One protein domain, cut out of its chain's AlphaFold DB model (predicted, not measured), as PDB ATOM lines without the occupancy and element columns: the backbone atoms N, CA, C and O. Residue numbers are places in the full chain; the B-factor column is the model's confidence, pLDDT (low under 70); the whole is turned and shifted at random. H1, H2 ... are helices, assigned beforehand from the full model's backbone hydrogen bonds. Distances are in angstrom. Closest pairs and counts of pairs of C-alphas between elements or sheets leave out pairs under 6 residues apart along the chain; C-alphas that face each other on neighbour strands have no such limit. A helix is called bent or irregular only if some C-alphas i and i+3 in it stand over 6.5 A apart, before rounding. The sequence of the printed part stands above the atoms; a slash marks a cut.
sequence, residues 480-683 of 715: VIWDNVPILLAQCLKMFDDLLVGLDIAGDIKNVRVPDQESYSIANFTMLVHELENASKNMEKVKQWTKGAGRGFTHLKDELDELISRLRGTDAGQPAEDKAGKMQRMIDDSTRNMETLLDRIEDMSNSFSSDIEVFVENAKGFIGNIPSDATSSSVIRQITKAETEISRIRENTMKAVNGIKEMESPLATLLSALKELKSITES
ATOM      1  N   VAL A 480     -44.875  27.013  68.497       60.78
ATOM      2  CA  VAL A 480     -43.402  26.936  68.520       60.78
ATOM      3  C   VAL A 480     -42.877  25.913  67.501       60.78
ATOM      4  O   VAL A 480     -41.720  25.970  67.080       60.78
ATOM      5  N   ILE A 481     -43.726  25.003  67.003       66.69
ATOM      6  CA  ILE A 481     -43.364  24.132  65.869       66.69
ATOM      7  C   ILE A 481     -42.961  24.995  64.660       66.69
ATOM      8  O   ILE A 481     -42.007  24.649  63.953       66.69
ATOM      9  N   TRP A 482     -43.610  26.154  64.483       72.75
ATOM     10  CA  TRP A 482     -43.302  27.122  63.431       72.75
ATOM     11  C   TRP A 482     -41.910  27.752  63.558       72.75
ATOM     12  O   TRP A 482     -41.336  28.136  62.540       72.75
ATOM     13  N   ASP A 483     -41.299  27.784  64.745       70.56
ATOM     14  CA  ASP A 483     -39.957  28.357  64.944       70.56
ATOM     15  C   ASP A 483     -38.843  27.518  64.310       70.56
ATOM     16  O   ASP A 483     -37.744  28.015  64.051       70.56
ATOM     17  N   ASN A 484     -39.134  26.259  63.982       71.25
ATOM     18  CA  ASN A 484     -38.202  25.394  63.263       71.25
ATOM     19  C   ASN A 484     -38.227  25.637  61.746       71.25
ATOM     20  O   ASN A 484     -37.257  25.304  61.061       71.25
ATOM     21  N   VAL A 485     -39.294  26.254  61.217       79.12
ATOM     22  CA  VAL A 485     -39.427  26.540  59.780       79.12
ATOM     23  C   VAL A 485     -38.291  27.451  59.283       79.12
ATOM     24  O   VAL A 485     -37.598  27.051  58.345       79.12
ATOM     25  N   PRO A 486     -37.999  28.615  59.903       76.81
ATOM     26  CA  PRO A 486     -36.902  29.478  59.468       76.81
ATOM     27  C   PRO A 486     -35.536  28.791  59.525       76.81
ATOM     28  O   PRO A 486     -34.692  29.044  58.671       76.81
ATOM     29  N   ILE A 487     -35.313  27.899  60.499       75.94
ATOM     30  CA  ILE A 487     -34.042  27.177  60.654       75.94
ATOM     31  C   ILE A 487     -33.811  26.246  59.460       75.94
ATOM     32  O   ILE A 487     -32.747  26.309  58.841       75.94
ATOM     33  N   LEU A 488     -34.802  25.422  59.099       79.75
ATOM     34  CA  LEU A 488     -34.691  24.527  57.940       79.75
ATOM     35  C   LEU A 488     -34.598  25.303  56.621       79.75
ATOM     36  O   LEU A 488     -33.839  24.922  55.729       79.75
ATOM     37  N   LEU A 489     -35.300  26.433  56.500       84.31
ATOM     38  CA  LEU A 489     -35.167  27.309  55.334       84.31
ATOM     39  C   LEU A 489     -33.766  27.937  55.250       84.31
ATOM     40  O   LEU A 489     -33.192  28.000  54.165       84.31
ATOM     41  N   ALA A 490     -33.170  28.349  56.374       83.06
ATOM     42  CA  ALA A 490     -31.811  28.894  56.392       83.06
ATOM     43  C   ALA A 490     -30.778  27.838  55.981       83.06
ATOM     44  O   ALA A 490     -29.852  28.132  55.222       83.06
ATOM     45  N   GLN A 491     -30.965  26.595  56.433       84.44
ATOM     46  CA  GLN A 491     -30.169  25.455  55.983       84.44
ATOM     47  C   GLN A 491     -30.318  25.234  54.475       84.44
ATOM     48  O   GLN A 491     -29.310  25.088  53.783       84.44
ATOM     49  N   CYS A 492     -31.548  25.283  53.951       85.19
ATOM     50  CA  CYS A 492     -31.824  25.166  52.520       85.19
ATOM     51  C   CYS A 492     -31.085  26.232  51.702       85.19
ATOM     52  O   CYS A 492     -30.384  25.896  50.746       85.19
ATOM     53  N   LEU A 493     -31.195  27.504  52.096       86.69
ATOM     54  CA  LEU A 493     -30.520  28.621  51.430       86.69
ATOM     55  C   LEU A 493     -28.997  28.470  51.473       86.69
ATOM     56  O   LEU A 493     -28.327  28.630  50.455       86.69
ATOM     57  N   LYS A 494     -28.438  28.074  52.622       85.50
ATOM     58  CA  LYS A 494     -26.992  27.877  52.750       85.50
ATOM     59  C   LYS A 494     -26.482  26.729  51.879       85.50
ATOM     60  O   LYS A 494     -25.434  26.845  51.245       85.50
ATOM     61  N   MET A 495     -27.218  25.620  51.844       84.31
ATOM     62  CA  MET A 495     -26.888  24.481  50.991       84.31
ATOM     63  C   MET A 495     -27.012  24.818  49.506       84.31
ATOM     64  O   MET A 495     -26.226  24.309  48.710       84.31
ATOM     65  N   PHE A 496     -27.956  25.684  49.135       84.00
ATOM     66  CA  PHE A 496     -28.055  26.236  47.789       84.00
ATOM     67  C   PHE A 496     -26.815  27.062  47.424       84.00
ATOM     68  O   PHE A 496     -26.225  26.811  46.375       84.00
ATOM     69  N   ASP A 497     -26.367  27.975  48.289       83.94
ATOM     70  CA  ASP A 497     -25.165  28.783  48.036       83.94
ATOM     71  C   ASP A 497     -23.916  27.905  47.885       83.94
ATOM     72  O   ASP A 497     -23.137  28.056  46.939       83.94
ATOM     73  N   ASP A 498     -23.750  26.935  48.786       83.75
ATOM     74  CA  ASP A 498     -22.652  25.970  48.720       83.75
ATOM     75  C   ASP A 498     -22.742  25.113  47.444       83.75
ATOM     76  O   ASP A 498     -21.705  24.717  46.893       83.75
ATOM     77  N   LEU A 499     -23.965  24.851  46.955       83.81
ATOM     78  CA  LEU A 499     -24.198  24.153  45.699       83.81
ATOM     79  C   LEU A 499     -23.811  25.038  44.494       83.81
ATOM     80  O   LEU A 499     -23.065  24.605  43.621       83.81
ATOM     81  N   LEU A 500     -24.225  26.303  44.449       83.19
ATOM     82  CA  LEU A 500     -23.843  27.218  43.368       83.19
ATOM     83  C   LEU A 500     -22.323  27.349  43.222       83.19
ATOM     84  O   LEU A 500     -21.813  27.211  42.110       83.19
ATOM     85  N   VAL A 501     -21.600  27.512  44.335       84.25
ATOM     86  CA  VAL A 501     -20.132  27.637  44.331       84.25
ATOM     87  C   VAL A 501     -19.463  26.408  43.712       84.25
ATOM     88  O   VAL A 501     -18.500  26.537  42.957       84.25
ATOM     89  N   GLY A 502     -19.945  25.196  43.994       82.81
ATOM     90  CA  GLY A 502     -19.356  24.007  43.375       82.81
ATOM     91  C   GLY A 502     -19.783  23.789  41.920       82.81
ATOM     92  O   GLY A 502     -18.982  23.243  41.158       82.81
ATOM     93  N   LEU A 503     -20.966  24.264  41.495       82.50
ATOM     94  CA  LEU A 503     -21.323  24.296  40.068       82.50
ATOM     95  C   LEU A 503     -20.443  25.311  39.312       82.50
ATOM     96  O   LEU A 503     -20.046  25.030  38.184       82.50
ATOM     97  N   ASP A 504     -20.079  26.442  39.930       84.56
ATOM     98  CA  ASP A 504     -19.115  27.404  39.370       84.56
ATOM     99  C   ASP A 504     -17.731  26.759  39.201       84.56
ATOM    100  O   ASP A 504     -17.160  26.794  38.110       84.56
ATOM    101  N   ILE A 505     -17.228  26.067  40.236       82.69
ATOM    102  CA  ILE A 505     -15.952  25.332  40.169       82.69
ATOM    103  C   ILE A 505     -15.975  24.284  39.053       82.69
ATOM    104  O   ILE A 505     -14.965  24.102  38.375       82.69
ATOM    105  N   ALA A 506     -17.094  23.578  38.869       80.62
ATOM    106  CA  ALA A 506     -17.254  22.641  37.762       80.62
ATOM    107  C   ALA A 506     -17.203  23.383  36.420       80.62
ATOM    108  O   ALA A 506     -16.374  23.054  35.568       80.62
ATOM    109  N   GLY A 507     -18.022  24.424  36.263       79.50
ATOM    110  CA  GLY A 507     -18.079  25.258  35.065       79.50
ATOM    111  C   GLY A 507     -16.722  25.831  34.656       79.50
ATOM    112  O   GLY A 507     -16.426  25.869  33.466       79.50
ATOM    113  N   ASP A 508     -15.862  26.187  35.608       83.56
ATOM    114  CA  ASP A 508     -14.539  26.755  35.335       83.56
ATOM    115  C   ASP A 508     -13.517  25.757  34.775       83.56
ATOM    116  O   ASP A 508     -12.533  26.172  34.160       83.56
ATOM    117  N   ILE A 509     -13.735  24.443  34.907       81.12
ATOM    118  CA  ILE A 509     -12.782  23.438  34.401       81.12
ATOM    119  C   ILE A 509     -12.654  23.508  32.872       81.12
ATOM    120  O   ILE A 509     -11.574  23.265  32.335       81.12
ATOM    121  N   LYS A 510     -13.715  23.895  32.155       76.19
ATOM    122  CA  LYS A 510     -13.650  24.066  30.693       76.19
ATOM    123  C   LYS A 510     -12.870  25.312  30.260       76.19
ATOM    124  O   LYS A 510     -12.422  25.378  29.120       76.19
ATOM    125  N   ASN A 511     -12.693  26.282  31.160       80.50
ATOM    126  CA  ASN A 511     -12.013  27.552  30.888       80.50
ATOM    127  C   ASN A 511     -10.484  27.454  31.054       80.50
ATOM    128  O   ASN A 511      -9.773  28.457  30.937       80.50
ATOM    129  N   VAL A 512      -9.962  26.256  31.336       81.38
ATOM    130  CA  VAL A 512      -8.530  25.992  31.482       81.38
ATOM    131  C   VAL A 512      -7.803  26.266  30.161       81.38
ATOM    132  O   VAL A 512      -8.184  25.779  29.096       81.38
ATOM    133  N   ARG A 513      -6.729  27.060  30.221       78.38
ATOM    134  CA  ARG A 513      -6.012  27.525  29.027       78.38
ATOM    135  C   ARG A 513      -5.182  26.406  28.403       78.38
ATOM    136  O   ARG A 513      -4.211  25.941  28.998       78.38
ATOM    137  N   VAL A 514      -5.505  26.055  27.161       81.94
ATOM    138  CA  VAL A 514      -4.654  25.221  26.305       81.94
ATOM    139  C   VAL A 514      -3.850  26.146  25.381       81.94
ATOM    140  O   VAL A 514      -4.461  26.965  24.698       81.94
ATOM    141  N   PRO A 515      -2.505  26.075  25.364       81.75
ATOM    142  CA  PRO A 515      -1.695  26.883  24.451       81.75
ATOM    143  C   PRO A 515      -1.986  26.565  22.977       81.75
ATOM    144  O   PRO A 515      -2.337  25.431  22.644       81.75
ATOM    145  N   ASP A 516      -1.773  27.541  22.088       79.44
ATOM    146  CA  ASP A 516      -1.964  27.351  20.646       79.44
ATOM    147  C   ASP A 516      -1.065  26.229  20.114       79.44
ATOM    148  O   ASP A 516       0.121  26.150  20.456       79.44
ATOM    149  N   GLN A 517      -1.614  25.393  19.231       70.81
ATOM    150  CA  GLN A 517      -0.939  24.206  18.690       70.81
ATOM    151  C   GLN A 517       0.380  24.530  17.968       70.81
ATOM    152  O   GLN A 517       1.294  23.712  17.969       70.81
ATOM    153  N   GLU A 518       0.502  25.729  17.394       72.88
ATOM    154  CA  GLU A 518       1.695  26.192  16.669       72.88
ATOM    155  C   GLU A 518       2.752  26.848  17.585       72.88
ATOM    156  O   GLU A 518       3.857  27.159  17.147       72.88
ATOM    157  N   SER A 519       2.445  27.045  18.874       77.06
ATOM    158  CA  SER A 519       3.264  27.807  19.832       77.06
ATOM    159  C   SER A 519       4.133  26.936  20.752       77.06
ATOM    160  O   SER A 519       4.443  27.324  21.884       77.06
ATOM    161  N   TYR A 520       4.513  25.731  20.308       81.44
ATOM    162  CA  TYR A 520       5.223  24.774  21.161       81.44
ATOM    163  C   TYR A 520       6.491  25.375  21.795       81.44
ATOM    164  O   TYR A 520       7.409  25.848  21.124       81.44
ATOM    165  N   SER A 521       6.558  25.294  23.123       83.12
ATOM    166  CA  SER A 521       7.762  25.521  23.917       83.12
ATOM    167  C   SER A 521       7.717  24.634  25.162       83.12
ATOM    168  O   SER A 521       6.639  24.279  25.645       83.12
ATOM    169  N   ILE A 522       8.881  24.291  25.726       82.12
ATOM    170  CA  ILE A 522       8.961  23.499  26.969       82.12
ATOM    171  C   ILE A 522       8.208  24.196  28.119       82.12
ATOM    172  O   ILE A 522       7.588  23.529  28.949       82.12
ATOM    173  N   ALA A 523       8.212  25.534  28.144       83.81
ATOM    174  CA  ALA A 523       7.466  26.327  29.118       83.81
ATOM    175  C   ALA A 523       5.945  26.176  28.938       83.81
ATOM    176  O   ALA A 523       5.252  25.872  29.908       83.81
ATOM    177  N   ASN A 524       5.437  26.293  27.704       86.31
ATOM    178  CA  ASN A 524       4.010  26.118  27.396       86.31
ATOM    179  C   ASN A 524       3.534  24.692  27.691       86.31
ATOM    180  O   ASN A 524       2.445  24.504  28.226       86.31
ATOM    181  N   PHE A 525       4.367  23.688  27.409       86.06
ATOM    182  CA  PHE A 525       4.039  22.302  27.724       86.06
ATOM    183  C   PHE A 525       4.026  22.033  29.235       86.06
ATOM    184  O   PHE A 525       3.094  21.417  29.745       86.06
ATOM    185  N   THR A 526       5.006  22.561  29.975       86.56
ATOM    186  CA  THR A 526       5.033  22.453  31.443       86.56
ATOM    187  C   THR A 526       3.826  23.152  32.077       86.56
ATOM    188  O   THR A 526       3.244  22.623  33.024       86.56
ATOM    189  N   MET A 527       3.413  24.303  31.535       87.62
ATOM    190  CA  MET A 527       2.198  25.006  31.953       87.62
ATOM    191  C   MET A 527       0.947  24.160  31.687       87.62
ATOM    192  O   MET A 527       0.169  23.952  32.608       87.62
ATOM    193  N   LEU A 528       0.790  23.591  30.485       89.81
ATOM    194  CA  LEU A 528      -0.342  22.714  30.164       89.81
ATOM    195  C   LEU A 528      -0.424  21.500  31.104       89.81
ATOM    196  O   LEU A 528      -1.506  21.150  31.562       89.81
ATOM    197  N   VAL A 529       0.709  20.868  31.426       88.88
ATOM    198  CA  VAL A 529       0.759  19.747  32.382       88.88
ATOM    199  C   VAL A 529       0.277  20.192  33.768       88.88
ATOM    200  O   VAL A 529      -0.513  19.488  34.396       88.88
ATOM    201  N   HIS A 530       0.702  21.369  34.234       89.19
ATOM    202  CA  HIS A 530       0.249  21.928  35.508       89.19
ATOM    203  C   HIS A 530      -1.255  22.245  35.510       89.19
ATOM    204  O   HIS A 530      -1.958  21.918  36.466       89.19
ATOM    205  N   GLU A 531      -1.757  22.825  34.423       89.12
ATOM    206  CA  GLU A 531      -3.176  23.118  34.233       89.12
ATOM    207  C   GLU A 531      -4.031  21.841  34.201       89.12
ATOM    208  O   GLU A 531      -5.072  21.777  34.853       89.12
ATOM    209  N   LEU A 532      -3.562  20.772  33.547       91.06
ATOM    210  CA  LEU A 532      -4.214  19.455  33.564       91.06
ATOM    211  C   LEU A 532      -4.236  18.837  34.971       91.06
ATOM    212  O   LEU A 532      -5.242  18.251  35.372       91.06
ATOM    213  N   GLU A 533      -3.166  18.988  35.754       90.88
ATOM    214  CA  GLU A 533      -3.150  18.550  37.156       90.88
ATOM    215  C   GLU A 533      -4.162  19.322  38.011       90.88
ATOM    216  O   GLU A 533      -4.846  18.729  38.851       90.88
ATOM    217  N   ASN A 534      -4.273  20.638  37.811       90.00
ATOM    218  CA  ASN A 534      -5.240  21.476  38.520       90.00
ATOM    219  C   ASN A 534      -6.678  21.123  38.117       90.00
ATOM    220  O   ASN A 534      -7.517  20.910  38.995       90.00
ATOM    221  N   ALA A 535      -6.938  20.957  36.818       89.25
ATOM    222  CA  ALA A 535      -8.218  20.500  36.285       89.25
ATOM    223  C   ALA A 535      -8.605  19.124  36.848       89.25
ATOM    224  O   ALA A 535      -9.724  18.948  37.323       89.25
ATOM    225  N   SER A 536      -7.671  18.165  36.889       88.81
ATOM    226  CA  SER A 536      -7.921  16.839  37.464       88.81
ATOM    227  C   SER A 536      -8.232  16.904  38.962       88.81
ATOM    228  O   SER A 536      -9.130  16.206  39.436       88.81
ATOM    229  N   LYS A 537      -7.526  17.747  39.730       89.75
ATOM    230  CA  LYS A 537      -7.816  17.960  41.159       89.75
ATOM    231  C   LYS A 537      -9.186  18.599  41.373       89.75
ATOM    232  O   LYS A 537      -9.909  18.177  42.271       89.75
ATOM    233  N   ASN A 538      -9.545  19.598  40.569       88.56
ATOM    234  CA  ASN A 538     -10.855  20.240  40.651       88.56
ATOM    235  C   ASN A 538     -11.969  19.269  40.248       88.56
ATOM    236  O   ASN A 538     -12.962  19.180  40.958       88.56
ATOM    237  N   MET A 539     -11.770  18.452  39.212       87.88
ATOM    238  CA  MET A 539     -12.728  17.416  38.815       87.88
ATOM    239  C   MET A 539     -12.937  16.366  39.919       87.88
ATOM    240  O   MET A 539     -14.060  15.930  40.171       87.88
ATOM    241  N   GLU A 540     -11.872  15.981  40.629       86.94
ATOM    242  CA  GLU A 540     -11.973  15.097  41.797       86.94
ATOM    243  C   GLU A 540     -12.780  15.740  42.936       86.94
ATOM    244  O   GLU A 540     -13.614  15.066  43.545       86.94
ATOM    245  N   LYS A 541     -12.580  17.041  43.195       86.81
ATOM    246  CA  LYS A 541     -13.382  17.797  44.172       86.81
ATOM    247  C   LYS A 541     -14.851  17.851  43.765       86.81
ATOM    248  O   LYS A 541     -15.695  17.521  44.591       86.81
ATOM    249  N   VAL A 542     -15.148  18.189  42.507       85.69
ATOM    250  CA  VAL A 542     -16.517  18.228  41.965       85.69
ATOM    251  C   VAL A 542     -17.194  16.872  42.152       85.69
ATOM    252  O   VAL A 542     -18.284  16.808  42.708       85.69
ATOM    253  N   LYS A 543     -16.519  15.768  41.806       86.25
ATOM    254  CA  LYS A 543     -17.037  14.405  42.010       86.25
ATOM    255  C   LYS A 543     -17.383  14.099  43.474       86.25
ATOM    256  O   LYS A 543     -18.396  13.464  43.755       86.25
ATOM    257  N   GLN A 544     -16.510  14.457  44.416       84.81
ATOM    258  CA  GLN A 544     -16.763  14.202  45.841       84.81
ATOM    259  C   GLN A 544     -17.900  15.073  46.372       84.81
ATOM    260  O   GLN A 544     -18.715  14.617  47.178       84.81
ATOM    261  N   TRP A 545     -17.954  16.309  45.895       84.50
ATOM    262  CA  TRP A 545     -18.921  17.303  46.300       84.50
ATOM    263  C   TRP A 545     -20.336  16.994  45.797       84.50
ATOM    264  O   TRP A 545     -21.246  17.003  46.619       84.50
ATOM    265  N   THR A 546     -20.534  16.589  44.535       82.62
ATOM    266  CA  THR A 546     -21.869  16.212  44.012       82.62
ATOM    267  C   THR A 546     -22.492  15.067  44.818       82.62
ATOM    268  O   THR A 546     -23.663  15.109  45.189       82.62
ATOM    269  N   LYS A 547     -21.677  14.079  45.212       80.00
ATOM    270  CA  LYS A 547     -22.096  12.978  46.096       80.00
ATOM    271  C   LYS A 547     -22.392  13.424  47.537       80.00
ATOM    272  O   LYS A 547     -23.168  12.781  48.250       80.00
ATOM    273  N   GLY A 548     -21.711  14.462  48.017       83.06
ATOM    274  CA  GLY A 548     -21.972  15.078  49.318       83.06
ATOM    275  C   GLY A 548     -23.291  15.847  49.318       83.06
ATOM    276  O   GLY A 548     -24.137  15.591  50.170       83.06
ATOM    277  N   ALA A 549     -23.475  16.708  48.317       83.62
ATOM    278  CA  ALA A 549     -24.645  17.553  48.146       83.62
ATOM    279  C   ALA A 549     -25.935  16.736  48.003       83.62
ATOM    280  O   ALA A 549     -26.872  16.969  48.759       83.62
ATOM    281  N   GLY A 550     -25.960  15.710  47.140       82.44
ATOM    282  CA  GLY A 550     -27.147  14.862  46.969       82.44
ATOM    283  C   GLY A 550     -27.634  14.231  48.279       82.44
ATOM    284  O   GLY A 550     -28.817  14.307  48.597       82.44
ATOM    285  N   ARG A 551     -26.714  13.693  49.098       83.88
ATOM    286  CA  ARG A 551     -27.054  13.143  50.425       83.88
ATOM    287  C   ARG A 551     -27.570  14.208  51.387       83.88
ATOM    288  O   ARG A 551     -28.487  13.930  52.152       83.88
ATOM    289  N   GLY A 552     -26.975  15.398  51.356       84.06
ATOM    290  CA  GLY A 552     -27.411  16.510  52.189       84.06
ATOM    291  C   GLY A 552     -28.839  16.951  51.854       84.06
ATOM    292  O   GLY A 552     -29.650  17.086  52.761       84.06
ATOM    293  N   PHE A 553     -29.173  17.110  50.568       86.62
ATOM    294  CA  PHE A 553     -30.526  17.502  50.154       86.62
ATOM    295  C   PHE A 553     -31.571  16.426  50.463       86.62
ATOM    296  O   PHE A 553     -32.687  16.767  50.840       86.62
ATOM    297  N   THR A 554     -31.220  15.136  50.369       86.50
ATOM    298  CA  THR A 554     -32.107  14.056  50.836       86.50
ATOM    299  C   THR A 554     -32.393  14.176  52.331       86.50
ATOM    300  O   THR A 554     -33.547  14.101  52.732       86.50
ATOM    301  N   HIS A 555     -31.361  14.410  53.145       84.25
ATOM    302  CA  HIS A 555     -31.527  14.565  54.588       84.25
ATOM    303  C   HIS A 555     -32.399  15.773  54.945       84.25
ATOM    304  O   HIS A 555     -33.336  15.623  55.722       84.25
ATOM    305  N   LEU A 556     -32.143  16.929  54.326       84.25
ATOM    306  CA  LEU A 556     -32.929  18.145  54.544       84.25
ATOM    307  C   LEU A 556     -34.396  17.962  54.131       84.25
ATOM    308  O   LEU A 556     -35.300  18.449  54.799       84.25
ATOM    309  N   LYS A 557     -34.640  17.235  53.036       87.88
ATOM    310  CA  LYS A 557     -35.995  16.873  52.614       87.88
ATOM    311  C   LYS A 557     -36.686  16.004  53.666       87.88
ATOM    312  O   LYS A 557     -37.861  16.217  53.931       87.88
ATOM    313  N   ASP A 558     -35.988  15.038  54.261       85.31
ATOM    314  CA  ASP A 558     -36.589  14.171  55.278       85.31
ATOM    315  C   ASP A 558     -36.920  14.958  56.563       85.31
ATOM    316  O   ASP A 558     -37.983  14.747  57.142       85.31
ATOM    317  N   GLU A 559     -36.072  15.917  56.958       79.75
ATOM    318  CA  GLU A 559     -36.359  16.846  58.066       79.75
ATOM    319  C   GLU A 559     -37.556  17.761  57.759       79.75
ATOM    320  O   GLU A 559     -38.406  17.993  58.622       79.75
ATOM    321  N   LEU A 560     -37.658  18.257  56.521       84.06
ATOM    322  CA  LEU A 560     -38.771  19.101  56.093       84.06
ATOM    323  C   LEU A 560     -40.093  18.323  56.030       84.06
ATOM    324  O   LEU A 560     -41.116  18.840  56.471       84.06
ATOM    325  N   ASP A 561     -40.081  17.082  55.542       84.81
ATOM    326  CA  ASP A 561     -41.258  16.206  55.536       84.81
ATOM    327  C   ASP A 561     -41.732  15.886  56.961       84.81
ATOM    328  O   ASP A 561     -42.936  15.883  57.231       84.81
ATOM    329  N   GLU A 562     -40.800  15.635  57.887       81.38
ATOM    330  CA  GLU A 562     -41.130  15.439  59.301       81.38
ATOM    331  C   GLU A 562     -41.788  16.697  59.884       81.38
ATOM    332  O   GLU A 562     -42.833  16.602  60.536       81.38
ATOM    333  N   LEU A 563     -41.231  17.880  59.600       79.94
ATOM    334  CA  LEU A 563     -41.799  19.153  60.042       79.94
ATOM    335  C   LEU A 563     -43.192  19.396  59.448       79.94
ATOM    336  O   LEU A 563     -44.115  19.741  60.180       79.94
ATOM    337  N   ILE A 564     -43.379  19.158  58.148       84.44
ATOM    338  CA  ILE A 564     -44.679  19.262  57.468       84.44
ATOM    339  C   ILE A 564     -45.701  18.307  58.092       84.44
ATOM    340  O   ILE A 564     -46.849  18.688  58.329       84.44
ATOM    341  N   SER A 565     -45.299  17.070  58.394       81.31
ATOM    342  CA  SER A 565     -46.175  16.105  59.059       81.31
ATOM    343  C   SER A 565     -46.575  16.575  60.458       81.31
ATOM    344  O   SER A 565     -47.722  16.367  60.855       81.31
ATOM    345  N   ARG A 566     -45.655  17.199  61.203       71.94
ATOM    346  CA  ARG A 566     -45.924  17.771  62.532       71.94
ATOM    347  C   ARG A 566     -46.900  18.945  62.440       71.94
ATOM    348  O   ARG A 566     -47.907  18.931  63.143       71.94
ATOM    349  N   LEU A 567     -46.664  19.878  61.514       76.12
ATOM    350  CA  LEU A 567     -47.526  21.044  61.272       76.12
ATOM    351  C   LEU A 567     -48.966  20.659  60.893       76.12
ATOM    352  O   LEU A 567     -49.892  21.392  61.206       76.12
ATOM    353  N   ARG A 568     -49.171  19.501  60.251       74.12
ATOM    354  CA  ARG A 568     -50.510  18.982  59.902       74.12
ATOM    355  C   ARG A 568     -51.178  18.137  60.983       74.12
ATOM    356  O   ARG A 568     -52.397  17.999  60.975       74.12
ATOM    357  N   GLY A 569     -50.382  17.447  61.799       57.66
ATOM    358  CA  GLY A 569     -50.854  16.414  62.730       57.66
ATOM    359  C   GLY A 569     -51.171  16.923  64.136       57.66
ATOM    360  O   GLY A 569     -51.709  16.172  64.945       57.66
ATOM    361  N   THR A 570     -50.831  18.174  64.425       52.19
ATOM    362  CA  THR A 570     -51.174  18.883  65.660       52.19
ATOM    363  C   THR A 570     -52.008  20.101  65.289       52.19
ATOM    364  O   THR A 570     -51.840  20.616  64.188       52.19
ATOM    365  N   ASP A 571     -52.888  20.570  66.177       54.56
ATOM    366  CA  ASP A 571     -53.510  21.899  66.081       54.56
ATOM    367  C   ASP A 571     -52.417  22.982  66.258       54.56
ATOM    368  O   ASP A 571     -52.438  23.766  67.203       54.56
ATOM    369  N   ALA A 572     -51.397  22.974  65.388       53.31
ATOM    370  CA  ALA A 572     -50.213  23.834  65.398       53.31
ATOM    371  C   ALA A 572     -50.567  25.315  65.222       53.31
ATOM    372  O   ALA A 572     -49.722  26.183  65.441       53.31
ATOM    373  N   GLY A 573     -51.817  25.593  64.838       62.72
ATOM    374  CA  GLY A 573     -52.308  26.925  64.540       62.72
ATOM    375  C   GLY A 573     -51.511  27.581  63.415       62.72
ATOM    376  O   GLY A 573     -50.720  26.944  62.716       62.72
ATOM    377  N   GLN A 574     -51.692  28.889  63.272       67.38
ATOM    378  CA  GLN A 574     -50.929  29.690  62.321       67.38
ATOM    379  C   GLN A 574     -49.655  30.245  62.959       67.38
ATOM    380  O   GLN A 574     -49.644  30.516  64.163       67.38
ATOM    381  N   PRO A 575     -48.598  30.495  62.163       69.44
ATOM    382  CA  PRO A 575     -47.478  31.283  62.651       69.44
ATOM    383  C   PRO A 575     -47.975  32.686  63.031       69.44
ATOM    384  O   PRO A 575     -48.874  33.226  62.381       69.44
ATOM    385  N   ALA A 576     -47.363  33.297  64.048       67.44
ATOM    386  CA  ALA A 576     -47.690  34.659  64.467       67.44
ATOM    387  C   ALA A 576     -47.700  35.635  63.272       67.44
ATOM    388  O   ALA A 576     -46.865  35.531  62.368       67.44
ATOM    389  N   GLU A 577     -48.638  36.588  63.256       70.06
ATOM    390  CA  GLU A 577     -48.908  37.463  62.100       70.06
ATOM    391  C   GLU A 577     -47.651  38.215  61.609       70.06
ATOM    392  O   GLU A 577     -47.422  38.370  60.405       70.06
ATOM    393  N   ASP A 578     -46.772  38.615  62.532       71.06
ATOM    394  CA  ASP A 578     -45.510  39.304  62.250       71.06
ATOM    395  C   ASP A 578     -44.403  38.378  61.700       71.06
ATOM    396  O   ASP A 578     -43.474  38.841  61.020       71.06
ATOM    397  N   LYS A 579     -44.506  37.069  61.955       72.62
ATOM    398  CA  LYS A 579     -43.606  36.019  61.455       72.62
ATOM    399  C   LYS A 579     -44.079  35.407  60.145       72.62
ATOM    400  O   LYS A 579     -43.238  35.120  59.292       72.62
ATOM    401  N   ALA A 580     -45.387  35.268  59.942       79.69
ATOM    402  CA  ALA A 580     -45.982  34.655  58.756       79.69
ATOM    403  C   ALA A 580     -45.456  35.297  57.458       79.69
ATOM    404  O   ALA A 580     -44.947  34.615  56.569       79.69
ATOM    405  N   GLY A 581     -45.458  36.634  57.387       83.00
ATOM    406  CA  GLY A 581     -44.950  37.369  56.223       83.00
ATOM    407  C   GLY A 581     -43.430  37.282  56.023       83.00
ATOM    408  O   GLY A 581     -42.934  37.466  54.908       83.00
ATOM    409  N   LYS A 582     -42.652  37.012  57.079       85.19
ATOM    410  CA  LYS A 582     -41.208  36.742  56.970       85.19
ATOM    411  C   LYS A 582     -40.971  35.316  56.464       85.19
ATOM    412  O   LYS A 582     -40.149  35.130  55.569       85.19
ATOM    413  N   MET A 583     -41.728  34.339  56.975       85.88
ATOM    414  CA  MET A 583     -41.636  32.926  56.573       85.88
ATOM    415  C   MET A 583     -42.003  32.760  55.110       85.88
ATOM    416  O   MET A 583     -41.235  32.170  54.359       85.88
ATOM    417  N   GLN A 584     -43.102  33.377  54.681       87.44
ATOM    418  CA  GLN A 584     -43.539  33.346  53.292       87.44
ATOM    419  C   GLN A 584     -42.451  33.850  52.334       87.44
ATOM    420  O   GLN A 584     -42.139  33.186  51.349       87.44
ATOM    421  N   ARG A 585     -41.817  34.987  52.656       89.56
ATOM    422  CA  ARG A 585     -40.709  35.532  51.857       89.56
ATOM    423  C   ARG A 585     -39.540  34.554  51.761       89.56
ATOM    424  O   ARG A 585     -39.009  34.342  50.678       89.56
ATOM    425  N   MET A 586     -39.164  33.934  52.875       90.75
ATOM    426  CA  MET A 586     -38.054  32.985  52.915       90.75
ATOM    427  C   MET A 586     -38.366  31.676  52.165       90.75
ATOM    428  O   MET A 586     -37.484  31.119  51.506       90.75
ATOM    429  N   ILE A 587     -39.618  31.208  52.216       92.00
ATOM    430  CA  ILE A 587     -40.111  30.069  51.425       92.00
ATOM    431  C   ILE A 587     -40.080  30.411  49.933       92.00
ATOM    432  O   ILE A 587     -39.601  29.604  49.137       92.00
ATOM    433  N   ASP A 588     -40.549  31.600  49.549       90.69
ATOM    434  CA  ASP A 588     -40.552  32.064  48.161       90.69
ATOM    435  C   ASP A 588     -39.133  32.165  47.591       90.69
ATOM    436  O   ASP A 588     -38.873  31.649  46.502       90.69
ATOM    437  N   ASP A 589     -38.201  32.752  48.346       90.69
ATOM    438  CA  ASP A 589     -36.794  32.846  47.952       90.69
ATOM    439  C   ASP A 589     -36.156  31.455  47.835       90.69
ATOM    440  O   ASP A 589     -35.513  31.155  46.828       90.69
ATOM    441  N   SER A 590     -36.397  30.568  48.807       90.06
ATOM    442  CA  SER A 590     -35.906  29.181  48.767       90.06
ATOM    443  C   SER A 590     -36.462  28.414  47.565       90.06
ATOM    444  O   SER A 590     -35.715  27.730  46.867       90.06
ATOM    445  N   THR A 591     -37.756  28.567  47.278       91.00
ATOM    446  CA  THR A 591     -38.433  27.940  46.133       91.00
ATOM    447  C   THR A 591     -37.844  28.442  44.817       91.00
ATOM    448  O   THR A 591     -37.468  27.638  43.967       91.00
ATOM    449  N   ARG A 592     -37.700  29.763  44.656       91.06
ATOM    450  CA  ARG A 592     -37.145  30.377  43.445       91.06
ATOM    451  C   ARG A 592     -35.684  29.989  43.216       91.06
ATOM    452  O   ARG A 592     -35.280  29.730  42.081       91.06
ATOM    453  N   ASN A 593     -34.890  29.953  44.283       88.44
ATOM    454  CA  ASN A 593     -33.495  29.532  44.227       88.44
ATOM    455  C   ASN A 593     -33.393  28.060  43.814       88.44
ATOM    456  O   ASN A 593     -32.602  27.723  42.936       88.44
ATOM    457  N   MET A 594     -34.248  27.200  44.368       87.88
ATOM    458  CA  MET A 594     -34.307  25.787  44.003       87.88
ATOM    459  C   MET A 594     -34.709  25.575  42.535       87.88
ATOM    460  O   MET A 594     -34.098  24.756  41.854       87.88
ATOM    461  N   GLU A 595     -35.675  26.343  42.018       89.44
ATOM    462  CA  GLU A 595     -36.052  26.329  40.594       89.44
ATOM    463  C   GLU A 595     -34.877  26.752  39.698       89.44
ATOM    464  O   GLU A 595     -34.503  26.023  38.784       89.44
ATOM    465  N   THR A 596     -34.211  27.863  40.036       88.38
ATOM    466  CA  THR A 596     -33.013  28.343  39.315       88.38
ATOM    467  C   THR A 596     -31.901  27.291  39.294       88.38
ATOM    468  O   THR A 596     -31.142  27.167  38.333       88.38
ATOM    469  N   LEU A 597     -31.773  26.539  40.382       86.12
ATOM    470  CA  LEU A 597     -30.740  25.535  40.535       86.12
ATOM    471  C   LEU A 597     -31.046  24.248  39.760       86.12
ATOM    472  O   LEU A 597     -30.120  23.659  39.201       86.12
ATOM    473  N   LEU A 598     -32.313  23.839  39.691       88.62
ATOM    474  CA  LEU A 598     -32.750  22.743  38.824       88.62
ATOM    475  C   LEU A 598     -32.445  23.059  37.356       88.62
ATOM    476  O   LEU A 598     -31.786  22.248  36.707       88.62
ATOM    477  N   ASP A 599     -32.791  24.263  36.885       87.75
ATOM    478  CA  ASP A 599     -32.468  24.721  35.525       87.75
ATOM    479  C   ASP A 599     -30.950  24.671  35.275       87.75
ATOM    480  O   ASP A 599     -30.468  24.141  34.272       87.75
ATOM    481  N   ARG A 600     -30.158  25.157  36.240       86.69
ATOM    482  CA  ARG A 600     -28.694  25.177  36.136       86.69
ATOM    483  C   ARG A 600     -28.074  23.777  36.134       86.69
ATOM    484  O   ARG A 600     -27.065  23.551  35.459       86.69
ATOM    485  N   ILE A 601     -28.633  22.843  36.901       88.00
ATOM    486  CA  ILE A 601     -28.218  21.438  36.905       88.00
ATOM    487  C   ILE A 601     -28.566  20.779  35.581       88.00
ATOM    488  O   ILE A 601     -27.716  20.068  35.048       88.00
ATOM    489  N   GLU A 602     -29.755  21.028  35.037       87.75
ATOM    490  CA  GLU A 602     -30.159  20.503  33.736       87.75
ATOM    491  C   GLU A 602     -29.188  20.983  32.648       87.75
ATOM    492  O   GLU A 602     -28.549  20.156  31.983       87.75
ATOM    493  N   ASP A 603     -28.968  22.298  32.554       86.38
ATOM    494  CA  ASP A 603     -28.036  22.924  31.610       86.38
ATOM    495  C   ASP A 603     -26.621  22.353  31.733       86.38
ATOM    496  O   ASP A 603     -25.985  21.977  30.736       86.38
ATOM    497  N   MET A 604     -26.107  22.252  32.962       84.88
ATOM    498  CA  MET A 604     -24.765  21.732  33.186       84.88
ATOM    499  C   MET A 604     -24.689  20.227  32.916       84.88
ATOM    500  O   MET A 604     -23.723  19.765  32.317       84.88
ATOM    501  N   SER A 605     -25.704  19.443  33.270       85.38
ATOM    502  CA  SER A 605     -25.728  18.001  33.002       85.38
ATOM    503  C   SER A 605     -25.731  17.676  31.502       85.38
ATOM    504  O   SER A 605     -25.203  16.632  31.101       85.38
ATOM    505  N   ASN A 606     -26.284  18.583  30.690       86.00
ATOM    506  CA  ASN A 606     -26.378  18.467  29.239       86.00
ATOM    507  C   ASN A 606     -25.109  18.957  28.520       86.00
ATOM    508  O   ASN A 606     -24.705  18.358  27.524       86.00
ATOM    509  N   SER A 607     -24.454  20.008  29.024       86.00
ATOM    510  CA  SER A 607     -23.293  20.639  28.366       86.00
ATOM    511  C   SER A 607     -21.929  20.172  28.889       86.00
ATOM    512  O   SER A 607     -20.976  20.070  28.115       86.00
ATOM    513  N   PHE A 608     -21.819  19.811  30.171       86.06
ATOM    514  CA  PHE A 608     -20.533  19.609  30.851       86.06
ATOM    515  C   PHE A 608     -19.663  18.518  30.221       86.06
ATOM    516  O   PHE A 608     -18.457  18.699  30.064       86.06
ATOM    517  N   SER A 609     -20.254  17.390  29.811       85.81
ATOM    518  CA  SER A 609     -19.485  16.319  29.158       85.81
ATOM    519  C   SER A 609     -18.881  16.780  27.831       85.81
ATOM    520  O   SER A 609     -17.726  16.465  27.551       85.81
ATOM    521  N   SER A 610     -19.649  17.528  27.033       86.81
ATOM    522  CA  SER A 610     -19.201  18.029  25.733       86.81
ATOM    523  C   SER A 610     -18.127  19.105  25.899       86.81
ATOM    524  O   SER A 610     -17.123  19.073  25.194       86.81
ATOM    525  N   ASP A 611     -18.302  20.012  26.861       85.88
ATOM    526  CA  ASP A 611     -17.340  21.075  27.163       85.88
ATOM    527  C   ASP A 611     -15.975  20.504  27.585       85.88
ATOM    528  O   ASP A 611     -14.923  20.943  27.111       85.88
ATOM    529  N   ILE A 612     -15.977  19.480  28.446       87.81
ATOM    530  CA  ILE A 612     -14.741  18.815  28.878       87.81
ATOM    531  C   ILE A 612     -14.119  17.993  27.745       87.81
ATOM    532  O   ILE A 612     -12.892  17.904  27.658       87.81
ATOM    533  N   GLU A 613     -14.922  17.397  26.864       88.12
ATOM    534  CA  GLU A 613     -14.410  16.664  25.708       88.12
ATOM    535  C   GLU A 613     -13.641  17.586  24.754       88.12
ATOM    536  O   GLU A 613     -12.496  17.272  24.428       88.12
ATOM    537  N   VAL A 614     -14.191  18.764  24.431       87.88
ATOM    538  CA  VAL A 614     -13.508  19.794  23.624       87.88
ATOM    539  C   VAL A 614     -12.185  20.216  24.268       87.88
ATOM    540  O   VAL A 614     -11.147  20.263  23.602       87.88
ATOM    541  N   PHE A 615     -12.185  20.476  25.579       87.69
ATOM    542  CA  PHE A 615     -10.964  20.796  26.323       87.69
ATOM    543  C   PHE A 615      -9.907  19.682  26.214       87.69
ATOM    544  O   PHE A 615      -8.737  19.944  25.918       87.69
ATOM    545  N   VAL A 616     -10.314  18.425  26.410       89.00
ATOM    546  CA  VAL A 616      -9.409  17.272  26.338       89.00
ATOM    547  C   VAL A 616      -8.878  17.054  24.920       89.00
ATOM    548  O   VAL A 616      -7.710  16.696  24.762       89.00
ATOM    549  N   GLU A 617      -9.698  17.247  23.890       88.88
ATOM    550  CA  GLU A 617      -9.268  17.149  22.493       88.88
ATOM    551  C   GLU A 617      -8.236  18.219  22.141       88.88
ATOM    552  O   GLU A 617      -7.200  17.890  21.564       88.88
ATOM    553  N   ASN A 618      -8.445  19.463  22.581       88.06
ATOM    554  CA  ASN A 618      -7.477  20.543  22.399       88.06
ATOM    555  C   ASN A 618      -6.137  20.226  23.081       88.06
ATOM    556  O   ASN A 618      -5.077  20.373  22.465       88.06
ATOM    557  N   ALA A 619      -6.170  19.726  24.322       88.38
ATOM    558  CA  ALA A 619      -4.966  19.320  25.047       88.38
ATOM    559  C   ALA A 619      -4.234  18.159  24.349       88.38
ATOM    560  O   ALA A 619      -3.010  18.185  24.218       88.38
ATOM    561  N   LYS A 620      -4.973  17.160  23.845       88.94
ATOM    562  CA  LYS A 620      -4.402  16.058  23.056       88.94
ATOM    563  C   LYS A 620      -3.807  16.533  21.735       88.94
ATOM    564  O   LYS A 620      -2.745  16.046  21.362       88.94
ATOM    565  N   GLY A 621      -4.454  17.480  21.056       87.94
ATOM    566  CA  GLY A 621      -3.943  18.095  19.831       87.94
ATOM    567  C   GLY A 621      -2.609  18.809  20.061       87.94
ATOM    568  O   GLY A 621      -1.666  18.600  19.304       87.94
ATOM    569  N   PHE A 622      -2.486  19.566  21.159       87.88
ATOM    570  CA  PHE A 622      -1.215  20.185  21.549       87.88
ATOM    571  C   PHE A 622      -0.119  19.139  21.822       87.88
ATOM    572  O   PHE A 622       0.998  19.277  21.330       87.88
ATOM    573  N   ILE A 623      -0.436  18.069  22.563       87.06
ATOM    574  CA  ILE A 623       0.515  16.984  22.873       87.06
ATOM    575  C   ILE A 623       0.936  16.222  21.604       87.06
ATOM    576  O   ILE A 623       2.105  15.869  21.457       87.06
ATOM    577  N   GLY A 624       0.007  15.981  20.677       84.12
ATOM    578  CA  GLY A 624       0.264  15.262  19.426       84.12
ATOM    579  C   GLY A 624       1.146  16.025  18.433       84.12
ATOM    580  O   GLY A 624       1.816  15.395  17.618       84.12
ATOM    581  N   ASN A 625       1.189  17.357  18.533       85.31
ATOM    582  CA  ASN A 625       1.979  18.236  17.665       85.31
ATOM    583  C   ASN A 625       3.373  18.575  18.228       85.31
ATOM    584  O   ASN A 625       4.062  19.440  17.687       85.31
ATOM    585  N   ILE A 626       3.811  17.910  19.304       84.06
ATOM    586  CA  ILE A 626       5.162  18.090  19.849       84.06
ATOM    587  C   ILE A 626       6.202  17.632  18.799       84.06
ATOM    588  O   ILE A 626       6.146  16.479  18.360       84.06
ATOM    589  N   PRO A 627       7.167  18.487  18.400       81.88
ATOM    590  CA  PRO A 627       8.192  18.134  17.418       81.88
ATOM    591  C   PRO A 627       9.028  16.923  17.850       81.88
ATOM    592  O   PRO A 627       9.476  16.836  18.997       81.88
ATOM    593  N   SER A 628       9.272  15.989  16.928       74.62
ATOM    594  CA  SER A 628       9.956  14.722  17.225       74.62
ATOM    595  C   SER A 628      11.411  14.901  17.688       74.62
ATOM    596  O   SER A 628      11.921  14.087  18.461       74.62
ATOM    597  N   ASP A 629      12.059  15.992  17.286       74.56
ATOM    598  CA  ASP A 629      13.398  16.419  17.697       74.56
ATOM    599  C   ASP A 629      13.444  17.039  19.109       74.56
ATOM    600  O   ASP A 629      14.510  17.068  19.727       74.56
ATOM    601  N   ALA A 630      12.300  17.450  19.671       68.56
ATOM    602  CA  ALA A 630      12.175  17.968  21.040       68.56
ATOM    603  C   ALA A 630      11.896  16.877  22.104       68.56
ATOM    604  O   ALA A 630      11.857  17.158  23.308       68.56
ATOM    605  N   THR A 631      11.734  15.613  21.688       75.44
ATOM    606  CA  THR A 631      11.284  14.473  22.516       75.44
ATOM    607  C   THR A 631      12.382  13.889  23.422       75.44
ATOM    608  O   THR A 631      12.789  12.734  23.305       75.44
ATOM    609  N   SER A 632      12.893  14.689  24.359       81.31
ATOM    610  CA  SER A 632      13.823  14.209  25.394       81.31
ATOM    611  C   SER A 632      13.139  13.280  26.413       81.31
ATOM    612  O   SER A 632      11.919  13.297  26.575       81.31
ATOM    613  N   SER A 633      13.919  12.515  27.188       78.69
ATOM    614  CA  SER A 633      13.392  11.655  28.268       78.69
ATOM    615  C   SER A 633      12.555  12.416  29.313       78.69
ATOM    616  O   SER A 633      11.613  11.861  29.879       78.69
ATOM    617  N   SER A 634      12.861  13.697  29.547       80.75
ATOM    618  CA  SER A 634      12.092  14.581  30.432       80.75
ATOM    619  C   SER A 634      10.728  14.955  29.837       80.75
ATOM    620  O   SER A 634       9.722  14.898  30.546       80.75
ATOM    621  N   VAL A 635      10.682  15.250  28.534       82.94
ATOM    622  CA  VAL A 635       9.444  15.556  27.797       82.94
ATOM    623  C   VAL A 635       8.549  14.320  27.720       82.94
ATOM    624  O   VAL A 635       7.363  14.426  28.009       82.94
ATOM    625  N   ILE A 636       9.108  13.130  27.470       84.38
ATOM    626  CA  ILE A 636       8.356  11.860  27.488       84.38
ATOM    627  C   ILE A 636       7.676  11.644  28.847       84.38
ATOM    628  O   ILE A 636       6.494  11.314  28.903       84.38
ATOM    629  N   ARG A 637       8.382  11.894  29.958       85.38
ATOM    630  CA  ARG A 637       7.800  11.779  31.306       85.38
ATOM    631  C   ARG A 637       6.643  12.761  31.527       85.38
ATOM    632  O   ARG A 637       5.666  12.404  32.182       85.38
ATOM    633  N   GLN A 638       6.754  13.985  31.011       87.00
ATOM    634  CA  GLN A 638       5.679  14.977  31.071       87.00
ATOM    635  C   GLN A 638       4.490  14.600  30.170       87.00
ATOM    636  O   GLN A 638       3.355  14.787  30.598       87.00
ATOM    637  N   ILE A 639       4.723  13.993  28.998       89.00
ATOM    638  CA  ILE A 639       3.664  13.450  28.125       89.00
ATOM    639  C   ILE A 639       2.886  12.365  28.866       89.00
ATOM    640  O   ILE A 639       1.674  12.482  29.012       89.00
ATOM    641  N   THR A 640       3.574  11.374  29.445       88.25
ATOM    642  CA  THR A 640       2.918  10.316  30.230       88.25
ATOM    643  C   THR A 640       2.121  10.887  31.408       88.25
ATOM    644  O   THR A 640       1.038  10.395  31.731       88.25
ATOM    645  N   LYS A 641       2.629  11.947  32.055       91.00
ATOM    646  CA  LYS A 641       1.908  12.641  33.132       91.00
ATOM    647  C   LYS A 641       0.643  13.327  32.605       91.00
ATOM    648  O   LYS A 641      -0.422  13.103  33.169       91.00
ATOM    649  N   ALA A 642       0.737  14.084  31.511       89.88
ATOM    650  CA  ALA A 642      -0.408  14.735  30.878       89.88
ATOM    651  C   ALA A 642      -1.481  13.723  30.444       89.88
ATOM    652  O   ALA A 642      -2.658  13.915  30.730       89.88
ATOM    653  N   GLU A 643      -1.084  12.610  29.822       90.94
ATOM    654  CA  GLU A 643      -1.996  11.530  29.421       90.94
ATOM    655  C   GLU A 643      -2.690  10.870  30.622       90.94
ATOM    656  O   GLU A 643      -3.877  10.532  30.553       90.94
ATOM    657  N   THR A 644      -1.970  10.724  31.741       93.19
ATOM    658  CA  THR A 644      -2.530  10.212  33.000       93.19
ATOM    659  C   THR A 644      -3.584  11.168  33.560       93.19
ATOM    660  O   THR A 644      -4.681  10.724  33.902       93.19
ATOM    661  N   GLU A 645      -3.294  12.471  33.623       92.19
ATOM    662  CA  GLU A 645      -4.263  13.465  34.105       92.19
ATOM    663  C   GLU A 645      -5.463  13.598  33.154       92.19
ATOM    664  O   GLU A 645      -6.598  13.628  33.614       92.19
ATOM    665  N   ILE A 646      -5.264  13.548  31.832       91.50
ATOM    666  CA  ILE A 646      -6.358  13.511  30.844       91.50
ATOM    667  C   ILE A 646      -7.273  12.298  31.067       91.50
ATOM    668  O   ILE A 646      -8.498  12.415  30.999       91.50
ATOM    669  N   SER A 647      -6.691  11.127  31.336       90.81
ATOM    670  CA  SER A 647      -7.457   9.905  31.604       90.81
ATOM    671  C   SER A 647      -8.272  10.029  32.894       90.81
ATOM    672  O   SER A 647      -9.449   9.667  32.907       90.81
ATOM    673  N   ARG A 648      -7.684  10.610  33.950       90.94
ATOM    674  CA  ARG A 648      -8.387  10.907  35.208       90.94
ATOM    675  C   ARG A 648      -9.510  11.915  35.028       90.94
ATOM    676  O   ARG A 648     -10.586  11.704  35.579       90.94
ATOM    677  N   ILE A 649      -9.281  12.976  34.254       90.44
ATOM    678  CA  ILE A 649     -10.305  13.975  33.935       90.44
ATOM    679  C   ILE A 649     -11.480  13.276  33.260       90.44
ATOM    680  O   ILE A 649     -12.579  13.357  33.782       90.44
ATOM    681  N   ARG A 650     -11.255  12.489  32.199       88.19
ATOM    682  CA  ARG A 650     -12.329  11.746  31.510       88.19
ATOM    683  C   ARG A 650     -13.105  10.805  32.434       88.19
ATOM    684  O   ARG A 650     -14.334  10.789  32.396       88.19
ATOM    685  N   GLU A 651     -12.405  10.022  33.254       89.06
ATOM    686  CA  GLU A 651     -13.045   9.101  34.199       89.06
ATOM    687  C   GLU A 651     -13.901   9.855  35.225       89.06
ATOM    688  O   GLU A 651     -15.045   9.478  35.495       89.06
ATOM    689  N   ASN A 652     -13.355  10.929  35.793       89.12
ATOM    690  CA  ASN A 652     -14.049  11.718  36.796       89.12
ATOM    691  C   ASN A 652     -15.169  12.577  36.191       89.12
ATOM    692  O   ASN A 652     -16.167  12.762  36.877       89.12
ATOM    693  N   THR A 653     -15.083  13.011  34.927       87.81
ATOM    694  CA  THR A 653     -16.164  13.724  34.223       87.81
ATOM    695  C   THR A 653     -17.426  12.879  34.169       87.81
ATOM    696  O   THR A 653     -18.480  13.354  34.569       87.81
ATOM    697  N   MET A 654     -17.337  11.609  33.755       84.56
ATOM    698  CA  MET A 654     -18.519  10.733  33.705       84.56
ATOM    699  C   MET A 654     -19.170  10.577  35.084       84.56
ATOM    700  O   MET A 654     -20.389  10.641  35.218       84.56
ATOM    701  N   LYS A 655     -18.352  10.417  36.133       87.62
ATOM    702  CA  LYS A 655     -18.842  10.308  37.516       87.62
ATOM    703  C   LYS A 655     -19.428  11.627  38.026       87.62
ATOM    704  O   LYS A 655     -20.420  11.598  38.744       87.62
ATOM    705  N   ALA A 656     -18.837  12.762  37.657       86.06
ATOM    706  CA  ALA A 656     -19.328  14.088  38.004       86.06
ATOM    707  C   ALA A 656     -20.666  14.385  37.314       86.06
ATOM    708  O   ALA A 656     -21.588  14.802  37.998       86.06
ATOM    709  N   VAL A 657     -20.810  14.089  36.014       86.81
ATOM    710  CA  VAL A 657     -22.080  14.225  35.272       86.81
ATOM    711  C   VAL A 657     -23.170  13.367  35.899       86.81
ATOM    712  O   VAL A 657     -24.265  13.864  36.137       86.81
ATOM    713  N   ASN A 658     -22.873  12.100  36.209       86.44
ATOM    714  CA  ASN A 658     -23.835  11.236  36.892       86.44
ATOM    715  C   ASN A 658     -24.214  11.807  38.261       86.44
ATOM    716  O   ASN A 658     -25.393  11.883  38.564       86.44
ATOM    717  N   GLY A 659     -23.241  12.289  39.040       85.75
ATOM    718  CA  GLY A 659     -23.513  12.950  40.317       85.75
ATOM    719  C   GLY A 659     -24.340  14.233  40.181       85.75
ATOM    720  O   GLY A 659     -25.193  14.477  41.021       85.75
ATOM    721  N   ILE A 660     -24.132  15.033  39.127       86.88
ATOM    722  CA  ILE A 660     -24.946  16.222  38.819       86.88
ATOM    723  C   ILE A 660     -26.391  15.814  38.516       86.88
ATOM    724  O   ILE A 660     -27.310  16.377  39.100       86.88
ATOM    725  N   LYS A 661     -26.592  14.791  37.677       86.00
ATOM    726  CA  LYS A 661     -27.927  14.265  37.343       86.00
ATOM    727  C   LYS A 661     -28.632  13.636  38.542       86.00
ATOM    728  O   LYS A 661     -29.819  13.840  38.743       86.00
ATOM    729  N   GLU A 662     -27.903  12.896  39.372       86.69
ATOM    730  CA  GLU A 662     -28.449  12.261  40.575       86.69
ATOM    731  C   GLU A 662     -28.958  13.279  41.612       86.69
ATOM    732  O   GLU A 662     -29.779  12.909  42.449       86.69
ATOM    733  N   MET A 663     -28.525  14.547  41.557       86.81
ATOM    734  CA  MET A 663     -29.049  15.611  42.424       86.81
ATOM    735  C   MET A 663     -30.431  16.121  41.999       86.81
ATOM    736  O   MET A 663     -31.163  16.616  42.853       86.81
ATOM    737  N   GLU A 664     -30.815  15.977  40.728       86.31
ATOM    738  CA  GLU A 664     -32.079  16.500  40.186       86.31
ATOM    739  C   GLU A 664     -33.294  15.993  40.977       86.31
ATOM    740  O   GLU A 664     -34.156  16.771  41.375       86.31
ATOM    741  N   SER A 665     -33.321  14.693  41.287       88.06
ATOM    742  CA  SER A 665     -34.423  14.069  42.028       88.06
ATOM    743  C   SER A 665     -34.540  14.584  43.476       88.06
ATOM    744  O   SER A 665     -35.603  15.109  43.811       88.06
ATOM    745  N   PRO A 666     -33.485  14.539  44.325       87.38
ATOM    746  CA  PRO A 666     -33.514  15.141  45.662       87.38
ATOM    747  C   PRO A 666     -33.971  16.605  45.684       87.38
ATOM    748  O   PRO A 666     -34.751  17.001  46.550       87.38
ATOM    749  N   LEU A 667     -33.520  17.407  44.719       88.69
ATOM    750  CA  LEU A 667     -33.863  18.825  44.622       88.69
ATOM    751  C   LEU A 667     -35.316  19.036  44.189       88.69
ATOM    752  O   LEU A 667     -36.009  19.866  44.769       88.69
ATOM    753  N   ALA A 668     -35.813  18.248  43.231       89.31
ATOM    754  CA  ALA A 668     -37.211  18.290  42.810       89.31
ATOM    755  C   ALA A 668     -38.161  17.866  43.942       89.31
ATOM    756  O   ALA A 668     -39.209  18.483  44.141       89.31
ATOM    757  N   THR A 669     -37.788  16.849  44.727       90.88
ATOM    758  CA  THR A 669     -38.570  16.441  45.902       90.88
ATOM    759  C   THR A 669     -38.551  17.504  46.995       90.88
ATOM    760  O   THR A 669     -39.596  17.787  47.572       90.88
ATOM    761  N   LEU A 670     -37.403  18.146  47.232       90.44
ATOM    762  CA  LEU A 670     -37.298  19.239  48.196       90.44
ATOM    763  C   LEU A 670     -38.109  20.461  47.743       90.44
ATOM    764  O   LEU A 670     -38.811  21.059  48.550       90.44
ATOM    765  N   LEU A 671     -38.091  20.794  46.448       92.44
ATOM    766  CA  LEU A 671     -38.941  21.837  45.868       92.44
ATOM    767  C   LEU A 671     -40.430  21.535  46.075       92.44
ATOM    768  O   LEU A 671     -41.205  22.439  46.382       92.44
ATOM    769  N   SER A 672     -40.837  20.273  45.914       92.12
ATOM    770  CA  SER A 672     -42.211  19.851  46.194       92.12
ATOM    771  C   SER A 672     -42.570  20.063  47.665       92.12
ATOM    772  O   SER A 672     -43.626  20.626  47.945       92.12
ATOM    773  N   ALA A 673     -41.686  19.681  48.589       90.81
ATOM    774  CA  ALA A 673     -41.884  19.885  50.022       90.81
ATOM    775  C   ALA A 673     -41.920  21.384  50.395       90.81
ATOM    776  O   ALA A 673     -42.764  21.805  51.178       90.81
ATOM    777  N   LEU A 674     -41.093  22.233  49.773       91.62
ATOM    778  CA  LEU A 674     -41.157  23.693  49.952       91.62
ATOM    779  C   LEU A 674     -42.488  24.280  49.455       91.62
ATOM    780  O   LEU A 674     -43.079  25.126  50.125       91.62
ATOM    781  N   LYS A 675     -42.999  23.811  48.309       91.12
ATOM    782  CA  LYS A 675     -44.321  24.205  47.782       91.12
ATOM    783  C   LYS A 675     -45.459  23.722  48.681       91.12
ATOM    784  O   LYS A 675     -46.466  24.409  48.834       91.12
ATOM    785  N   GLU A 676     -45.295  22.562  49.296       89.88
ATOM    786  CA  GLU A 676     -46.229  22.030  50.280       89.88
ATOM    787  C   GLU A 676     -46.221  22.858  51.573       89.88
ATOM    788  O   GLU A 676     -47.285  23.276  52.027       89.88
ATOM    789  N   LEU A 677     -45.047  23.205  52.103       88.69
ATOM    790  CA  LEU A 677     -44.900  24.127  53.232       88.69
ATOM    791  C   LEU A 677     -45.524  25.503  52.928       88.69
ATOM    792  O   LEU A 677     -46.237  26.063  53.764       88.69
ATOM    793  N   LYS A 678     -45.325  26.019  51.708       88.06
ATOM    794  CA  LYS A 678     -45.982  27.237  51.213       88.06
ATOM    795  C   LYS A 678     -47.507  27.116  51.251       88.06
ATOM    796  O   LYS A 678     -48.203  28.018  51.695       88.06
ATOM    797  N   SER A 679     -48.043  25.979  50.815       85.06
ATOM    798  CA  SER A 679     -49.489  25.763  50.864       85.06
ATOM    799  C   SER A 679     -50.012  25.775  52.302       85.06
ATOM    800  O   SER A 679     -51.028  26.407  52.554       85.06
ATOM    801  N   ILE A 680     -49.311  25.165  53.260       82.56
ATOM    802  CA  ILE A 680     -49.745  25.123  54.668       82.56
ATOM    803  C   ILE A 680     -49.737  26.533  55.274       82.56
ATOM    804  O   ILE A 680     -50.707  26.926  55.911       82.56
ATOM    805  N   THR A 681     -48.699  27.323  54.994       76.94
ATOM    806  CA  THR A 681     -48.604  28.729  55.432       76.94
ATOM    807  C   THR A 681     -49.667  29.641  54.800       76.94
ATOM    808  O   THR A 681     -50.088  30.608  55.429       76.94
ATOM    809  N   GLU A 682     -50.155  29.327  53.593       74.81
ATOM    810  CA  GLU A 682     -51.195  30.099  52.888       74.81
ATOM    811  C   GLU A 682     -52.646  29.634  53.150       74.81
ATOM    812  O   GLU A 682     -53.580  30.434  53.020       74.81
ATOM    813  N   SER A 683     -52.867  28.346  53.447       60.28
ATOM    814  CA  SER A 683     -54.199  27.705  53.408       60.28
ATOM    815  C   SER A 683     -55.080  28.015  54.609       60.28
ATOM    816  O   SER A 683     -56.300  27.999  54.472       60.28
TER     817      SER A 683
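Overview. This is residues 480 to 683 of the 715 residues of an uncharacterized protein of Desulfuromonadales bacterium C00003107 (UniProt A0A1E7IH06). What would one see first? This is a long, slender bundle of helices that run back and forth along one axis, a rod in outline. H2 and H4 lie side by side and run nearly its whole length; H1 and the bent helix H3 make the other side, with H1 shorter and the link after it, residues 512 to 521, carrying the chain on toward the far end. What is it made of? The printed part has 204 residues, with four named helices, H1, H2, H3 and H4 in that order along the chain, and no named strand; the class is all helix. How large and how dense is it? It is loose, with a radius of gyration of the C-alphas of 23.3 A, and spans 83 by 23 by 22 A.

Along the chain. Where does the printed part begin, and what comes first? H1, residues 480 to 511, begins at C-alpha 480, (-43.402, 26.936, 68.520), and is 49.0 A long. It is neither bent nor irregular, but only just: C-alphas 483 and 486 are 6.4 A apart. What follows? H2, residues 522 to 569, is 70.0 A long, from C-alpha 522 at (8.961, 23.499, 26.969). H3, residues 577 to 624, was assigned as one helix by its hydrogen bonds but is bent, with C-alphas 606 and 609 7.2 A apart. Its arms are H3a, residues 577 to 606, 44.1 A, and H3b, residues 609 to 624, 22.0 A, and their lines stand at a steep tilt of 42 degrees. Which helix is last? H4, residues 633 to 683, is the longest helix, 51 residues and 73.9 A, and ends at C-alpha 683, (-54.199, 27.705, 53.408). It is neither bent nor irregular, but only just: C-alphas 662 and 665 are 6.4 A apart.

Arrangement. What does H1 touch in this bundle of H1, H2, H3a, H3b and H4, helices and arms grouped together? H1 and H2 form a helical hairpin at a shallow tilt of 19 degrees, with the closest C-alphas, those of Ile 509 and Ala 535, 5.7 A apart. H1 also touches H3a, the same way at a shallow tilt of 25 degrees, closest at the C-alphas of Leu 493 and Ser 590, 6.0 A. With residues 509 to 510 alone it touches H3b, closest at the C-alphas of Lys 510 and Ile 612, 5.7 A. How does H2 stand to H4? They touch and run the same way at a shallow tilt of 20 degrees, and their closest C-alphas, those of Lys 543 and Ala 656, are 4.6 A apart. How does H4 meet the two arms? H3b and H4 form a helical hairpin at a shallow tilt of 9 degrees, closest at the C-alphas of Ser 609 and Thr 653, 6.6 A. With residues 657 to 681 alone H4 touches H3a, opposite ways at a steep tilt of 35.2 degrees, only just past shallow, closest at the C-alphas of Ser 605 and Val 657, 5.7 A. Which parts stay apart, and what do the helix backbones show? H2 and H3a are apart, while H1 and H4 are near each other. Every O i to N i+4 pair is within hydrogen-bond range in H3b, against 21 of 28 in H1, 42 of 44 in H2, 23 of 26 in H3a and 44 of 47 in H4.

Size, cuts and confidence. How far does it reach? The two C-alphas farthest apart, those of Asp 571 and Asp 629, are 82.8 A apart. Are there cuts or long links? The printed part has no cut, and the links H1 to H2, H2 to H3 and H3 to H4 are short, with 10, 7 and 8 residues. Where is confidence low? The mean pLDDT of the printed part is 83.6; residues 480 to 481, 569 to 576, 630 and 683 are under 70.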